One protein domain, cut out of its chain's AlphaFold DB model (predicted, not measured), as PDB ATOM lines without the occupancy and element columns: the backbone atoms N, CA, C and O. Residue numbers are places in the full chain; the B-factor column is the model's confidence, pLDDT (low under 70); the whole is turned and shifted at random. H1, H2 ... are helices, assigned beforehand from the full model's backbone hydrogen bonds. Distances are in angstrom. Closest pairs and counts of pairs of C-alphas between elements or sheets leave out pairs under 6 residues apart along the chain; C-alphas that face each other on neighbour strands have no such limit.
ATOM      1  N   GLY A 747     183.751 144.584 137.928       85.88
ATOM      2  CA  GLY A 747     182.436 144.891 138.512       85.88
ATOM      3  C   GLY A 747     181.765 146.124 137.891       85.88
ATOM      4  O   GLY A 747     180.584 146.081 137.567       85.88
ATOM      5  N   MET A 748     182.529 147.190 137.625       85.31
ATOM      6  CA  MET A 748     182.031 148.374 136.908       85.31
ATOM      7  C   MET A 748     181.624 148.018 135.471       85.31
ATOM      8  O   MET A 748     180.600 148.493 134.981       85.31
ATOM      9  N   PHE A 749     182.412 147.173 134.800       82.94
ATOM     10  CA  PHE A 749     182.128 146.697 133.445       82.94
ATOM     11  C   PHE A 749     180.851 145.842 133.401       82.94
ATOM     12  O   PHE A 749     180.020 146.012 132.516       82.94
ATOM     13  N   GLU A 750     180.662 144.961 134.380       85.25
ATOM     14  CA  GLU A 750     179.463 144.133 134.524       85.25
ATOM     15  C   GLU A 750     178.208 144.967 134.815       85.25
ATOM     16  O   GLU A 750     177.130 144.642 134.336       85.25
ATOM     17  N   GLN A 751     178.337 146.074 135.545       84.75
ATOM     18  CA  GLN A 751     177.203 146.950 135.850       84.75
ATOM     19  C   GLN A 751     176.829 147.894 134.700       84.75
ATOM     20  O   GLN A 751     175.650 148.175 134.517       84.75
ATOM     21  N   ASN A 752     177.814 148.393 133.943       82.81
ATOM     22  CA  ASN A 752     177.608 149.500 132.995       82.81
ATOM     23  C   ASN A 752     177.774 149.115 131.516       82.81
ATOM     24  O   ASN A 752     177.349 149.867 130.643       82.81
ATOM     25  N   VAL A 753     178.415 147.981 131.213       83.81
ATOM     26  CA  VAL A 753     178.665 147.528 129.831       83.81
ATOM     27  C   VAL A 753     177.877 146.264 129.497       83.81
ATOM     28  O   VAL A 753     177.514 146.067 128.337       83.81
ATOM     29  N   PHE A 754     177.606 145.394 130.477       89.06
ATOM     30  CA  PHE A 754     176.869 144.166 130.195       89.06
ATOM     31  C   PHE A 754     175.412 144.481 129.903       89.06
ATOM     32  O   PHE A 754     174.738 145.162 130.669       89.06
ATOM     33  N   VAL A 755     174.915 143.905 128.814       89.69
ATOM     34  CA  VAL A 755     173.508 144.031 128.443       89.69
ATOM     35  C   VAL A 755     172.680 142.925 129.087       89.69
ATOM     36  O   VAL A 755     173.113 141.781 129.223       89.69
ATOM     37  N   ASN A 756     171.457 143.236 129.474       90.62
ATOM     38  CA  ASN A 756     170.466 142.243 129.865       90.62
ATOM     39  C   ASN A 756     169.411 142.066 128.758       90.62
ATOM     40  O   ASN A 756     169.446 142.709 127.707       90.62
ATOM     41  N   GLU A 757     168.468 141.150 128.978       90.00
ATOM     42  CA  GLU A 757     167.388 140.888 128.024       90.00
ATOM     43  C   GLU A 757     166.554 142.143 127.714       90.00
ATOM     44  O   GLU A 757     166.206 142.381 126.556       90.00
ATOM     45  N   GLY A 758     166.259 142.956 128.731       89.44
ATOM     46  CA  GLY A 758     165.513 144.202 128.580       89.44
ATOM     47  C   GLY A 758     166.245 145.211 127.697       89.44
ATOM     48  O   GLY A 758     165.625 145.824 126.826       89.44
ATOM     49  N   ASP A 759     167.565 145.331 127.839       90.19
ATOM     50  CA  ASP A 759     168.379 146.227 127.003       90.19
ATOM     51  C   ASP A 759     168.356 145.782 125.533       90.19
ATOM     52  O   ASP A 759     168.169 146.590 124.621       90.19
ATOM     53  N   ILE A 760     168.480 144.472 125.288       90.12
ATOM     54  CA  ILE A 760     168.462 143.910 123.931       90.12
ATOM     55  C   ILE A 760     167.105 144.158 123.267       90.12
ATOM     56  O   ILE A 760     167.052 144.655 122.139       90.12
ATOM     57  N   LEU A 761     166.007 143.829 123.953       88.19
ATOM     58  CA  LEU A 761     164.661 143.914 123.384       88.19
ATOM     59  C   LEU A 761     164.149 145.360 123.271       88.19
ATOM     60  O   LEU A 761     163.379 145.657 122.358       88.19
ATOM     61  N   SER A 762     164.607 146.279 124.127       86.44
ATOM     62  CA  SER A 762     164.238 147.703 124.046       86.44
ATOM     63  C   SER A 762     164.890 148.440 122.868       86.44
ATOM     64  O   SER A 762     164.328 149.415 122.371       86.44
ATOM     65  N   SER A 763     166.026 147.949 122.358       80.44
ATOM     66  CA  SER A 763     166.766 148.588 121.259       80.44
ATOM     67  C   SER A 763     166.067 148.557 119.885       80.44
ATOM     68  O   SER A 763     166.510 149.261 118.978       80.44
ATOM     69  N   ARG A 764     164.992 147.761 119.715       87.19
ATOM     70  CA  ARG A 764     164.257 147.518 118.449       87.19
ATOM     71  C   ARG A 764     165.188 147.395 117.234       87.19
ATOM     72  O   ARG A 764     165.338 148.305 116.417       87.19
ATOM     73  N   VAL A 765     165.767 146.213 117.063       89.88
ATOM     74  CA  VAL A 765     166.618 145.891 115.912       89.88
ATOM     75  C   VAL A 765     165.760 145.687 114.656       89.88
ATOM     76  O   VAL A 765     164.929 144.781 114.602       89.88
ATOM     77  N   VAL A 766     165.950 146.524 113.637       87.69
ATOM     78  CA  VAL A 766     165.226 146.433 112.354       87.69
ATOM     79  C   VAL A 766     165.779 145.317 111.458       87.69
ATOM     80  O   VAL A 766     166.936 144.923 111.595       87.69
ATOM     81  N   ALA A 767     164.989 144.851 110.484       84.31
ATOM     82  CA  ALA A 767     165.343 143.742 109.584       84.31
ATOM     83  C   ALA A 767     166.733 143.879 108.925       84.31
ATOM     84  O   ALA A 767     167.530 142.941 108.949       84.31
ATOM     85  N   LYS A 768     167.059 145.068 108.391       82.44
ATOM     86  CA  LYS A 768     168.371 145.350 107.777       82.44
ATOM     87  C   LYS A 768     169.522 145.092 108.756       82.44
ATOM     88  O   LYS A 768     170.505 144.459 108.389       82.44
ATOM     89  N   GLU A 769     169.376 145.538 110.001       87.06
ATOM     90  CA  GLU A 769     170.391 145.390 111.047       87.06
ATOM     91  C   GLU A 769     170.514 143.935 111.525       87.06
ATOM     92  O   GLU A 769     171.630 143.441 111.675       87.06
ATOM     93  N   VAL A 770     169.396 143.209 111.675       89.38
ATOM     94  CA  VAL A 770     169.422 141.758 111.955       89.38
ATOM     95  C   VAL A 770     170.235 141.034 110.883       89.38
ATOM     96  O   VAL A 770     171.102 140.220 111.194       89.38
ATOM     97  N   ASN A 771     169.999 141.358 109.612       85.06
ATOM     98  CA  ASN A 771     170.700 140.720 108.510       85.06
ATOM     99  C   ASN A 771     172.183 141.136 108.415       85.06
ATOM    100  O   ASN A 771     173.022 140.285 108.123       85.06
ATOM    101  N   ILE A 772     172.539 142.393 108.722       86.81
ATOM    102  CA  ILE A 772     173.946 142.819 108.862       86.81
ATOM    103  C   ILE A 772     174.651 141.960 109.912       86.81
ATOM    104  O   ILE A 772     175.716 141.419 109.633       86.81
ATOM    105  N   ARG A 773     174.036 141.773 111.086       90.62
ATOM    106  CA  ARG A 773     174.610 141.007 112.206       90.62
ATOM    107  C   ARG A 773     174.726 139.505 111.942       90.62
ATOM    108  O   ARG A 773     175.502 138.836 112.620       90.62
ATOM    109  N   ARG A 774     173.968 138.972 110.977       87.62
ATOM    110  CA  ARG A 774     174.122 137.594 110.471       87.62
ATOM    111  C   ARG A 774     175.315 137.451 109.532       87.62
ATOM    112  O   ARG A 774     175.900 136.379 109.453       87.62
ATOM    113  N   GLU A 775     175.656 138.514 108.811       85.56
ATOM    114  CA  GLU A 775     176.657 138.458 107.748       85.56
ATOM    115  C   GLU A 775     178.020 139.003 108.150       85.56
ATOM    116  O   GLU A 775     179.024 138.521 107.629       85.56
ATOM    117  N   LEU A 776     178.077 140.030 108.995       89.75
ATOM    118  CA  LEU A 776     179.265 140.839 109.247       89.75
ATOM    119  C   LEU A 776     179.388 141.191 110.725       89.75
ATOM    120  O   LEU A 776     178.394 141.392 111.425       89.75
ATOM    121  N   ASN A 777     180.624 141.396 111.164       91.81
ATOM    122  CA  ASN A 777     180.881 142.160 112.370       91.81
ATOM    123  C   ASN A 777     181.131 143.626 112.001       91.81
ATOM    124  O   ASN A 777     182.226 143.989 111.576       91.81
ATOM    125  N   SER A 778     180.128 144.487 112.176       89.88
ATOM    126  CA  SER A 778     180.239 145.909 111.827       89.88
ATOM    127  C   SER A 778     181.231 146.695 112.697       89.88
ATOM    128  O   SER A 778     181.651 147.774 112.282       89.88
ATOM    129  N   ASP A 829     176.810 133.954 116.094       91.38
ATOM    130  CA  ASP A 829     176.501 132.561 115.748       91.38
ATOM    131  C   ASP A 829     177.734 131.656 115.608       91.38
ATOM    132  O   ASP A 829     177.587 130.445 115.463       91.38
ATOM    133  N   LYS A 830     178.944 132.218 115.694       91.94
ATOM    134  CA  LYS A 830     180.205 131.479 115.550       91.94
ATOM    135  C   LYS A 830     180.972 131.295 116.854       91.94
ATOM    136  O   LYS A 830     181.960 130.570 116.875       91.94
ATOM    137  N   VAL A 831     180.534 131.932 117.938       91.56
ATOM    138  CA  VAL A 831     181.263 131.959 119.212       91.56
ATOM    139  C   VAL A 831     180.417 131.425 120.356       91.56
ATOM    140  O   VAL A 831     179.210 131.646 120.405       91.56
ATOM    141  N   GLU A 832     181.041 130.729 121.299       91.00
ATOM    142  CA  GLU A 832     180.374 130.273 122.521       91.00
ATOM    143  C   GLU A 832     180.363 131.367 123.602       91.00
ATOM    144  O   GLU A 832     181.323 132.136 123.691       91.00
ATOM    145  N   PRO A 833     179.312 131.452 124.445       91.62
ATOM    146  CA  PRO A 833     178.071 130.661 124.417       91.62
ATOM    147  C   PRO A 833     177.013 131.200 123.429       91.62
ATOM    148  O   PRO A 833     175.921 130.647 123.295       91.62
ATOM    149  N   CYS A 834     177.300 132.313 122.741       93.12
ATOM    150  CA  CYS A 834     176.312 133.044 121.946       93.12
ATOM    151  C   CYS A 834     175.748 132.271 120.754       93.12
ATOM    152  O   CYS A 834     174.612 132.534 120.360       93.12
ATOM    153  N   LYS A 835     176.474 131.298 120.199       92.25
ATOM    154  CA  LYS A 835     175.993 130.518 119.056       92.25
ATOM    155  C   LYS A 835     174.708 129.757 119.367       92.25
ATOM    156  O   LYS A 835     173.853 129.606 118.498       92.25
ATOM    157  N   ALA A 836     174.548 129.343 120.623       91.62
ATOM    158  CA  ALA A 836     173.359 128.679 121.132       91.62
ATOM    159  C   ALA A 836     172.363 129.650 121.795       91.62
ATOM    160  O   ALA A 836     171.359 129.211 122.344       91.62
ATOM    161  N   CYS A 837     172.603 130.964 121.746       93.12
ATOM    162  CA  CYS A 837     171.721 131.974 122.323       93.12
ATOM    163  C   CYS A 837     170.631 132.397 121.326       93.12
ATOM    164  O   CYS A 837     170.900 132.661 120.149       93.12
ATOM    165  N   ILE A 838     169.393 132.529 121.807       94.00
ATOM    166  CA  ILE A 838     168.246 133.006 121.015       94.00
ATOM    167  C   ILE A 838     168.324 134.504 120.668       94.00
ATOM    168  O   ILE A 838     167.658 134.942 119.737       94.00
ATOM    169  N   TYR A 839     169.167 135.287 121.350       93.69
ATOM    170  CA  TYR A 839     169.343 136.727 121.099       93.69
ATOM    171  C   TYR A 839     170.498 137.068 120.162       93.69
ATOM    172  O   TYR A 839     170.719 138.237 119.871       93.69
ATOM    173  N   ARG A 840     171.253 136.080 119.676       92.88
ATOM    174  CA  ARG A 840     172.546 136.285 118.999       92.88
ATOM    175  C   ARG A 840     172.543 137.319 117.865       92.88
ATOM    176  O   ARG A 840     173.519 138.040 117.719       92.88
ATOM    177  N   PHE A 841     171.459 137.442 117.098       92.69
ATOM    178  CA  PHE A 841     171.355 138.426 116.008       92.69
ATOM    179  C   PHE A 841     170.662 139.739 116.418       92.69
ATOM    180  O   PHE A 841     170.621 140.686 115.637       92.69
ATOM    181  N   LEU A 842     170.159 139.815 117.654       94.00
ATOM    182  CA  LEU A 842     169.649 141.030 118.299       94.00
ATOM    183  C   LEU A 842     170.690 141.681 119.224       94.00
ATOM    184  O   LEU A 842     170.585 142.867 119.523       94.00
ATOM    185  N   CYS A 843     171.720 140.940 119.635       93.06
ATOM    186  CA  CYS A 843     172.845 141.479 120.390       93.06
ATOM    187  C   CYS A 843     173.697 142.438 119.541       93.06
ATOM    188  O   CYS A 843     173.794 142.260 118.320       93.06
ATOM    189  N   PRO A 844     174.383 143.406 120.175       91.19
ATOM    190  CA  PRO A 844     175.442 144.165 119.523       91.19
ATOM    191  C   PRO A 844     176.520 143.245 118.913       91.19
ATOM    192  O   PRO A 844     176.780 142.155 119.451       91.19
ATOM    193  N   PRO A 845     177.178 143.666 117.815       92.50
ATOM    194  CA  PRO A 845     178.323 142.954 117.251       92.50
ATOM    195  C   PRO A 845     179.422 142.736 118.297       92.50
ATOM    196  O   PRO A 845     179.533 143.504 119.254       92.50
ATOM    197  N   ILE A 846     180.235 141.692 118.115       92.19
ATOM    198  CA  ILE A 846     181.349 141.392 119.027       92.19
ATOM    199  C   ILE A 846     182.296 142.595 119.061       92.19
ATOM    200  O   ILE A 846     182.653 143.134 118.011       92.19
ATOM    201  N   SER A 847     182.653 143.034 120.263       88.94
ATOM    202  CA  SER A 847     183.504 144.202 120.517       88.94
ATOM    203  C   SER A 847     184.954 143.815 120.826       88.94
ATOM    204  O   SER A 847     185.257 142.661 121.135       88.94
ATOM    205  N   ASP A 848     185.850 144.803 120.820       80.88
ATOM    206  CA  ASP A 848     187.244 144.637 121.260       80.88
ATOM    207  C   ASP A 848     187.354 144.133 122.706       80.88
ATOM    208  O   ASP A 848     188.280 143.396 123.056       80.88
ATOM    209  N   TYR A 849     186.380 144.492 123.546       81.69
ATOM    210  CA  TYR A 849     186.316 144.082 124.948       81.69
ATOM    211  C   TYR A 849     186.190 142.568 125.074       81.69
ATOM    212  O   TYR A 849     186.832 141.949 125.915       81.69
ATOM    213  N   GLU A 850     185.389 141.971 124.202       87.56
ATOM    214  CA  GLU A 850     185.049 140.552 124.228       87.56
ATOM    215  C   GLU A 850     186.181 139.675 123.740       87.56
ATOM    216  O   GLU A 850     186.468 138.646 124.351       87.56
ATOM    217  N   LEU A 851     186.857 140.129 122.684       83.75
ATOM    218  CA  LEU A 851     188.086 139.509 122.211       83.75
ATOM    219  C   LEU A 851     189.123 139.497 123.339       83.75
ATOM    220  O   LEU A 851     189.656 138.450 123.698       83.75
ATOM    221  N   LYS A 852     189.315 140.654 123.984       76.62
ATOM    222  CA  LYS A 852     190.298 140.821 125.054       76.62
ATOM    223  C   LYS A 852     189.997 139.990 126.301       76.62
ATOM    224  O   LYS A 852     190.903 139.431 126.910       76.62
ATOM    225  N   LEU A 853     188.729 139.924 126.692       79.44
ATOM    226  CA  LEU A 853     188.270 139.112 127.816       79.44
ATOM    227  C   LEU A 853     188.241 137.613 127.486       79.44
ATOM    228  O   LEU A 853     188.008 136.813 128.389       79.44
ATOM    229  N   GLN A 854     188.407 137.245 126.208       82.12
ATOM    230  CA  GLN A 854     188.087 135.918 125.672       82.12
ATOM    231  C   GLN A 854     186.695 135.446 126.120       82.12
ATOM    232  O   GLN A 854     186.453 134.271 126.396       82.12
ATOM    233  N   ARG A 855     185.771 136.407 126.214       86.62
ATOM    234  CA  ARG A 855     184.420 136.236 126.734       86.62
ATOM    235  C   ARG A 855     183.461 136.960 125.809       86.62
ATOM    236  O   ARG A 855     183.354 138.178 125.854       86.62
ATOM    237  N   TYR A 856     182.730 136.196 125.006       89.75
ATOM    238  CA  TYR A 856     181.798 136.721 124.007       89.75
ATOM    239  C   TYR A 856     180.384 136.967 124.542       89.75
ATOM    240  O   TYR A 856     179.460 137.158 123.766       89.75
ATOM    241  N   ASN A 857     180.178 136.913 125.853       88.19
ATOM    242  CA  ASN A 857     178.894 137.173 126.493       88.19
ATOM    243  C   ASN A 857     179.054 138.254 127.566       88.19
ATOM    244  O   ASN A 857     178.957 137.972 128.764       88.19
ATOM    245  N   LEU A 858     179.290 139.501 127.146       90.00
ATOM    246  CA  LEU A 858     179.107 140.668 128.026       90.00
ATOM    247  C   LEU A 858     177.614 140.938 128.203       90.00
ATOM    248  O   LEU A 858     177.075 141.953 127.769       90.00
ATOM    249  N   CYS A 859     176.922 139.949 128.754       90.25
ATOM    250  CA  CYS A 859     175.503 139.997 129.007       90.25
ATOM    251  C   CYS A 859     175.113 139.095 130.177       90.25
ATOM    252  O   CYS A 859     175.818 138.141 130.515       90.25
ATOM    253  N   ASN A 860     173.933 139.378 130.726       85.00
ATOM    254  CA  ASN A 860     173.299 138.616 131.803       85.00
ATOM    255  C   ASN A 860     172.113 137.775 131.289       85.00
ATOM    256  O   ASN A 860     171.170 137.507 132.023       85.00
ATOM    257  N   CYS A 861     172.130 137.401 130.005       77.50
ATOM    258  CA  CYS A 861     171.028 136.701 129.328       77.50
ATOM    259  C   CYS A 861     171.131 135.165 129.356       77.50
ATOM    260  O   CYS A 861     170.340 134.512 128.671       77.50
ATOM    261  N   ASN A 862     172.138 134.611 130.038       57.78
ATOM    262  CA  ASN A 862     172.404 133.169 130.081       57.78
ATOM    263  C   ASN A 862     171.491 132.426 131.050       57.78
ATOM    264  O   ASN A 862     171.331 132.918 132.188       57.78
TER     265      ASN A 862
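Overview. This is residues 747 to 778 and 829 to 862 of the 862 residues of a protein of Bacteroidales bacterium (UniProt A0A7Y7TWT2). What shape is this? Four short helices stand apart round a core of loops, chiefly in residues 829 to 847, with H1, H2 and H3 set along an arc. What makes it up? The printed part has 66 residues with four named helices, H1 to H4 in chain order, and no named strand; the class is all helix, though under half of the residues, 27, are in helices. How large is it? It is compact, with a radius of gyration of the C-alphas of 11.5 A and spans of 34 by 24 by 20 A.

Arrangement. Do helices touch? H1, residues 747 to 752, H2, residues 757 to 762, H3, residues 767 to 775, and H4, residues 848 to 853, are apart from each other. Are their backbones complete? In H1, H2, H3 and H4 every O i to N i+4 pair is within hydrogen-bond range.

Along the chain. Where does H1 begin? C-alpha 747 is at (182.436, 144.891, 138.512). Which is longest? H3, 12.6 A from first to last C-alpha. Where does H4 end? C-alpha 853 is at (188.270, 139.112, 127.816).

Size, cuts and confidence. Where is the cut? Residues 779 to 828 are not printed, and C-alphas 778 and 829 are 14.4 A apart. Where is confidence low? Residue 862 is under 70.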